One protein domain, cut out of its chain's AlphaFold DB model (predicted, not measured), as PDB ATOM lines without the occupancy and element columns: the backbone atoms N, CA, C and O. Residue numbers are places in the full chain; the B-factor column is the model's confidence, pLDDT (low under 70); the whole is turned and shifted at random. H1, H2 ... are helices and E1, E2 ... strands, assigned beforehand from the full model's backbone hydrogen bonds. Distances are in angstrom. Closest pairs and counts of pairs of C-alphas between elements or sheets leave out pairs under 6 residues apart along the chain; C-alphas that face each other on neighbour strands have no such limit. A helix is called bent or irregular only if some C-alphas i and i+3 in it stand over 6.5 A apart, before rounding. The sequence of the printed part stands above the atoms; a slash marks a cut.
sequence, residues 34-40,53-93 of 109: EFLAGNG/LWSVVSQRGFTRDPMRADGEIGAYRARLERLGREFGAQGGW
ATOM      1  N   GLU A  34     -30.601  41.829  -8.050       91.44
ATOM      2  CA  GLU A  34     -29.956  43.100  -7.715       91.44
ATOM      3  C   GLU A  34     -29.482  43.123  -6.267       91.44
ATOM      4  O   GLU A  34     -28.308  43.409  -6.010       91.44
ATOM      5  N   PHE A  35     -30.342  42.719  -5.332       91.62
ATOM      6  CA  PHE A  35     -29.972  42.607  -3.923       91.62
ATOM      7  C   PHE A  35     -28.780  41.657  -3.716       91.62
ATOM      8  O   PHE A  35     -27.808  41.996  -3.031       91.62
ATOM      9  N   LEU A  36     -28.818  40.470  -4.325       91.81
ATOM     10  CA  LEU A  36     -27.753  39.472  -4.209       91.81
ATOM     11  C   LEU A  36     -26.445  39.955  -4.848       91.81
ATOM     12  O   LEU A  36     -25.381  39.821  -4.236       91.81
ATOM     13  N   ALA A  37     -26.515  40.574  -6.027       90.81
ATOM     14  CA  ALA A  37     -25.351  41.143  -6.695       90.81
ATOM     15  C   ALA A  37     -24.719  42.277  -5.873       90.81
ATOM     16  O   ALA A  37     -23.492  42.302  -5.740       90.81
ATOM     17  N   GLY A  38     -25.531  43.153  -5.271       91.06
ATOM     18  CA  GLY A  38     -25.075  44.197  -4.345       91.06
ATOM     19  C   GLY A  38     -24.398  43.639  -3.089       91.06
ATOM     20  O   GLY A  38     -23.474  44.245  -2.557       91.06
ATOM     21  N   ASN A  39     -24.776  42.428  -2.669       91.25
ATOM     22  CA  ASN A  39     -24.167  41.700  -1.553       91.25
ATOM     23  C   ASN A  39     -23.033  40.745  -1.976       91.25
ATOM     24  O   ASN A  39     -22.636  39.854  -1.213       91.25
ATOM     25  N   GLY A  40     -22.503  40.900  -3.195       90.56
ATOM     26  CA  GLY A  40     -21.363  40.130  -3.696       90.56
ATOM     27  C   GLY A  40     -21.678  38.655  -3.956       90.56
ATOM     28  O   GLY A  40     -20.807  37.799  -3.768       90.56
ATOM     29  N   LEU A  53     -42.275  30.811 -14.060       86.88
ATOM     30  CA  LEU A  53     -41.472  31.629 -13.153       86.88
ATOM     31  C   LEU A  53     -40.019  31.754 -13.626       86.88
ATOM     32  O   LEU A  53     -39.476  30.867 -14.291       86.88
ATOM     33  N   TRP A  54     -39.387  32.845 -13.210       88.25
ATOM     34  CA  TRP A  54     -37.968  33.120 -13.381       88.25
ATOM     35  C   TRP A  54     -37.206  32.683 -12.140       88.25
ATOM     36  O   TRP A  54     -37.520  33.107 -11.028       88.25
ATOM     37  N   SER A  55     -36.205  31.836 -12.336       87.00
ATOM     38  CA  SER A  55     -35.335  31.333 -11.286       87.00
ATOM     39  C   SER A  55     -34.100  32.217 -11.153       87.00
ATOM     40  O   SER A  55     -33.453  32.549 -12.148       87.00
ATOM     41  N   VAL A  56     -33.749  32.549  -9.913       88.88
ATOM     42  CA  VAL A  56     -32.483  33.196  -9.562       88.88
ATOM     43  C   VAL A  56     -31.499  32.106  -9.169       88.88
ATOM     44  O   VAL A  56     -31.720  31.370  -8.204       88.88
ATOM     45  N   VAL A  57     -30.428  31.974  -9.942       87.94
ATOM     46  CA  VAL A  57     -29.474  30.872  -9.834       87.94
ATOM     47  C   VAL A  57     -28.097  31.420  -9.524       87.94
ATOM     48  O   VAL A  57     -27.595  32.271 -10.252       87.94
ATOM     49  N   SER A  58     -27.451  30.912  -8.479       88.19
ATOM     50  CA  SER A  58     -26.033  31.181  -8.247       88.19
ATOM     51  C   SER A  58     -25.174  30.020  -8.718       88.19
ATOM     52  O   SER A  58     -25.518  28.858  -8.500       88.19
ATOM     53  N   GLN A  59     -24.046  30.352  -9.337       81.06
ATOM     54  CA  GLN A  59     -23.073  29.399  -9.852       81.06
ATOM     55  C   GLN A  59     -21.797  29.519  -9.044       81.06
ATOM     56  O   GLN A  59     -21.241  30.613  -8.906       81.06
ATOM     57  N   ARG A  60     -21.337  28.404  -8.483       79.50
ATOM     58  CA  ARG A  60     -20.134  28.396  -7.658       79.50
ATOM     59  C   ARG A  60     -19.360  27.096  -7.819       79.50
ATOM     60  O   ARG A  60     -19.894  26.003  -7.638       79.50
ATOM     61  N   GLY A  61     -18.073  27.227  -8.111       73.75
ATOM     62  CA  GLY A  61     -17.127  26.128  -7.966       73.75
ATOM     63  C   GLY A  61     -16.846  25.897  -6.484       73.75
ATOM     64  O   GLY A  61     -16.534  26.846  -5.767       73.75
ATOM     65  N   PHE A  62     -16.969  24.650  -6.038       72.81
ATOM     66  CA  PHE A  62     -16.423  24.211  -4.756       72.81
ATOM     67  C   PHE A  62     -15.179  23.373  -5.012       72.81
ATOM     68  O   PHE A  62     -15.003  22.825  -6.109       72.81
ATOM     69  N   THR A  63     -14.315  23.279  -4.010       71.25
ATOM     70  CA  THR A  63     -13.148  22.397  -4.069       71.25
ATOM     71  C   THR A  63     -13.526  20.941  -4.384       71.25
ATOM     72  O   THR A  63     -14.644  20.487  -4.141       71.25
ATOM     73  N   ARG A  64     -12.577  20.190  -4.956       69.31
ATOM     74  CA  ARG A  64     -12.741  18.756  -5.252       69.31
ATOM     75  C   ARG A  64     -12.535  17.865  -4.027       69.31
ATOM     76  O   ARG A  64     -12.938  16.708  -4.066       69.31
ATOM     77  N   ASP A  65     -11.911  18.392  -2.974       75.25
ATOM     78  CA  ASP A  65     -11.769  17.718  -1.682       75.25
ATOM     79  C   ASP A  65     -13.153  17.600  -1.017       75.25
ATOM     80  O   ASP A  65     -13.721  18.636  -0.668       75.25
ATOM     81  N   PRO A  66     -13.707  16.387  -0.823       71.12
ATOM     82  CA  PRO A  66     -15.064  16.212  -0.305       71.12
ATOM     83  C   PRO A  66     -15.300  16.868   1.061       71.12
ATOM     84  O   PRO A  66     -16.327  17.510   1.260       71.12
ATOM     85  N   MET A  67     -14.333  16.782   1.979       74.19
ATOM     86  CA  MET A  67     -14.489  17.294   3.348       74.19
ATOM     87  C   MET A  67     -14.509  18.821   3.374       74.19
ATOM     88  O   MET A  67     -15.277  19.443   4.108       74.19
ATOM     89  N   ARG A  68     -13.671  19.444   2.542       73.25
ATOM     90  CA  ARG A  68     -13.664  20.903   2.392       73.25
ATOM     91  C   ARG A  68     -14.857  21.389   1.572       73.25
ATOM     92  O   ARG A  68     -15.407  22.436   1.894       73.25
ATOM     93  N   ALA A  69     -15.279  20.626   0.564       74.19
ATOM     94  CA  ALA A  69     -16.437  20.945  -0.263       74.19
ATOM     95  C   ALA A  69     -17.713  21.017   0.578       74.19
ATOM     96  O   ALA A  69     -18.453  21.988   0.457       74.19
ATOM     97  N   ASP A  70     -17.934  20.060   1.483       77.50
ATOM     98  CA  ASP A  70     -19.103  20.061   2.368       77.50
ATOM     99  C   ASP A  70     -19.118  21.291   3.289       77.50
ATOM    100  O   ASP A  70     -20.154  21.944   3.454       77.50
ATOM    101  N   GLY A  71     -17.951  21.674   3.822       81.44
ATOM    102  CA  GLY A  71     -17.787  22.905   4.597       81.44
ATOM    103  C   GLY A  71     -18.066  24.173   3.780       81.44
ATOM    104  O   GLY A  71     -18.792  25.058   4.237       81.44
ATOM    105  N   GLU A  72     -17.539  24.261   2.556       83.44
ATOM    106  CA  GLU A  72     -17.778  25.386   1.643       83.44
ATOM    107  C   GLU A  72     -19.253  25.483   1.222       83.44
ATOM    108  O   GLU A  72     -19.808  26.585   1.191       83.44
ATOM    109  N   ILE A  73     -19.901  24.347   0.944       81.88
ATOM    110  CA  ILE A  73     -21.329  24.250   0.616       81.88
ATOM    111  C   ILE A  73     -22.167  24.733   1.798       81.88
ATOM    112  O   ILE A  73     -23.042  25.584   1.619       81.88
ATOM    113  N   GLY A  74     -21.888  24.232   3.004       82.56
ATOM    114  CA  GLY A  74     -22.603  24.613   4.221       82.56
ATOM    115  C   GLY A  74     -22.462  26.103   4.536       82.56
ATOM    116  O   GLY A  74     -23.462  26.790   4.750       82.56
ATOM    117  N   ALA A  75     -21.237  26.634   4.480       87.00
ATOM    118  CA  ALA A  75     -20.973  28.056   4.698       87.00
ATOM    119  C   ALA A  75     -21.653  28.937   3.639       87.00
ATOM    120  O   ALA A  75     -22.210  29.994   3.958       87.00
ATOM    121  N   TYR A  76     -21.646  28.502   2.377       87.88
ATOM    122  CA  TYR A  76     -22.308  29.228   1.300       87.88
ATOM    123  C   TYR A  76     -23.831  29.225   1.457       87.88
ATOM    124  O   TYR A  76     -24.459  30.279   1.350       87.88
ATOM    125  N   ARG A  77     -24.416  28.074   1.805       85.62
ATOM    126  CA  ARG A  77     -25.844  27.948   2.113       85.62
ATOM    127  C   ARG A  77     -26.252  28.862   3.264       85.62
ATOM    128  O   ARG A  77     -27.185  29.644   3.104       85.62
ATOM    129  N   ALA A  78     -25.504  28.851   4.367       87.44
ATOM    130  CA  ALA A  78     -25.762  29.721   5.514       87.44
ATOM    131  C   ALA A  78     -25.685  31.216   5.146       87.44
ATOM    132  O   ALA A  78     -26.502  32.019   5.608       87.44
ATOM    133  N   ARG A  79     -24.737  31.602   4.275       91.06
ATOM    134  CA  ARG A  79     -24.652  32.971   3.744       91.06
ATOM    135  C   ARG A  79     -25.901  33.339   2.947       91.06
ATOM    136  O   ARG A  79     -26.439  34.422   3.166       91.06
ATOM    137  N   LEU A  80     -26.347  32.472   2.038       88.81
ATOM    138  CA  LEU A  80     -27.546  32.719   1.239       88.81
ATOM    139  C   LEU A  80     -28.780  32.831   2.139       88.81
ATOM    140  O   LEU A  80     -29.516  33.803   2.029       88.81
ATOM    141  N   GLU A  81     -28.970  31.924   3.094       88.00
ATOM    142  CA  GLU A  81     -30.093  31.984   4.037       88.00
ATOM    143  C   GLU A  81     -30.117  33.282   4.860       88.00
ATOM    144  O   GLU A  81     -31.189  33.852   5.073       88.00
ATOM    145  N   ARG A  82     -28.952  33.775   5.309       90.25
ATOM    146  CA  ARG A  82     -28.846  35.082   5.977       90.25
ATOM    147  C   ARG A  82     -29.310  36.213   5.060       90.25
ATOM    148  O   ARG A  82     -30.135  37.019   5.478       90.25
ATOM    149  N   LEU A  83     -28.824  36.233   3.820       90.88
ATOM    150  CA  LEU A  83     -29.212  37.230   2.821       90.88
ATOM    151  C   LEU A  83     -30.713  37.169   2.499       90.88
ATOM    152  O   LEU A  83     -31.340  38.212   2.363       90.88
ATOM    153  N   GLY A  84     -31.315  35.979   2.451       88.31
ATOM    154  CA  GLY A  84     -32.761  35.827   2.254       88.31
ATOM    155  C   GLY A  84     -33.584  36.428   3.392       88.31
ATOM    156  O   GLY A  84     -34.573  37.121   3.149       88.31
ATOM    157  N   ARG A  85     -33.133  36.249   4.642       87.00
ATOM    158  CA  ARG A  85     -33.755  36.899   5.809       87.00
ATOM    159  C   ARG A  85     -33.639  38.422   5.746       87.00
ATOM    160  O   ARG A  85     -34.617  39.103   6.036       87.00
ATOM    161  N   GLU A  86     -32.477  38.945   5.361       90.06
ATOM    162  CA  GLU A  86     -32.246  40.389   5.212       90.06
ATOM    163  C   GLU A  86     -33.120  40.995   4.110       90.06
ATOM    164  O   GLU A  86     -33.796  41.993   4.351       90.06
ATOM    165  N   PHE A  87     -33.187  40.345   2.946       86.94
ATOM    166  CA  PHE A  87     -34.060  40.751   1.844       86.94
ATOM    167  C   PHE A  87     -35.537  40.774   2.267       86.94
ATOM    168  O   PHE A  87     -36.248  41.753   2.043       86.94
ATOM    169  N   GLY A  88     -35.991  39.724   2.963       84.88
ATOM    170  CA  GLY A  88     -37.354  39.654   3.488       84.88
ATOM    171  C   GLY A  88     -37.663  40.723   4.545       84.88
ATOM    172  O   GLY A  88     -38.780  41.237   4.581       84.88
ATOM    173  N   ALA A  89     -36.691  41.090   5.386       84.75
ATOM    174  CA  ALA A  89     -36.849  42.142   6.392       84.75
ATOM    175  C   ALA A  89     -36.986  43.547   5.776       84.75
ATOM    176  O   ALA A  89     -37.630  44.409   6.370       84.75
ATOM    177  N   GLN A  90     -36.433  43.765   4.579       84.19
ATOM    178  CA  GLN A  90     -36.519  45.031   3.839       84.19
ATOM    179  C   GLN A  90     -37.822  45.184   3.036       84.19
ATOM    180  O   GLN A  90     -38.013  46.187   2.355       84.19
ATOM    181  N   GLY A  91     -38.741  44.217   3.127       73.69
ATOM    182  CA  GLY A  91     -40.009  44.252   2.401       73.69
ATOM    183  C   GLY A  91     -39.956  43.658   0.991       73.69
ATOM    184  O   GLY A  91     -40.982  43.704   0.310       73.69
ATOM    185  N   GLY A  92     -38.832  43.047   0.588       73.25
ATOM    186  CA  GLY A  92     -38.730  42.257  -0.646       73.25
ATOM    187  C   GLY A  92     -39.757  41.116  -0.682       73.25
ATOM    188  O   GLY A  92     -40.315  40.770   0.364       73.25
ATOM    189  N   TRP A  93     -40.037  40.552  -1.870       61.91
ATOM    190  CA  TRP A  93     -41.248  39.773  -2.231       61.91
ATOM    191  C   TRP A  93     -41.655  38.628  -1.268       61.91
ATOM    192  O   TRP A  93     -41.453  37.437  -1.483       61.91
TER     193      TRP A  93
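Overview. This is residues 34 to 40 and 53 to 93 of the 109 residues of an uncharacterized protein of Phycisphaeraceae bacterium (UniProt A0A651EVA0). One long helix, H2, makes the length of this loose, open model, and the strand E1 stretches beneath it like the second arm of a V, with the link of residues 61 to 65 at the point of the V and a gap between the arms. The small helix H1 sits near the other end of H2, close to Phe 87, off to one side of that gap. The printed part has 48 residues with two named helices and one named strand, in the order H1, E1, H2 along the chain; E1 pairs with no named strand. The class is mostly helix. The whole is loose, with a radius of gyration of the C-alphas of 12.9 A, and elongated, its C-alphas spanning 39 by 21 by 19 A along the three main axes.

Arrangement. Begin with H2, residues 66 to 89, the longest helix. Look near its last residues for H1, residues 34 to 38: the two helices are close but not clearly touching, with 2 pairs of C-alphas within 8 A. The closest C-alphas of the two are those of Phe 35 and Phe 87, 7.3 A apart, while their centres are 15.3 A apart. Turn next to E1, residues 54 to 60, which is apart from H2, with no C-alpha of the one within 8 A of the other. H1 and E1 are apart too, with no C-alpha of the one within 8 A of the other. In the backbones of H1 and H2, every O i to N i+4 pair is within hydrogen-bond range.

Along the chain. Find C-alpha 66 at (-15.064, 16.212, -0.305); from there H2 runs through 24 residues to C-alpha 89 at (-36.849, 42.142, 6.392), 34.5 A from first to last C-alpha. E1 has 7 residues and covers 19.3 A, from Trp 54 to C-alpha 60 at (-20.134, 28.396, -7.658). H1 has 5 residues and measures 6.0 A from first to last C-alpha, from C-alpha 34 at (-29.956, 43.100, -7.715) to C-alpha 38, that of Gly 38, at (-25.075, 44.197, -4.345). Neither helix is bent.

Size, cuts and confidence. Look for the two C-alphas farthest apart at Asp 65, just before H2, and Gly 91, just after it: they are 39.0 A apart. Residues 41 to 52 are cut out and not printed, and the C-alphas of Gly 40 and Leu 53 on the two sides of the cut are 23.8 A apart. The link from H1 to E1 runs across this cut, with 12 of its 15 residues not printed. The link from E1 to H2, 5 residues, is tight. The mean pLDDT of the printed part is 83.3, and two residues, 64 and 93, are under 70, where the model's confidence is low.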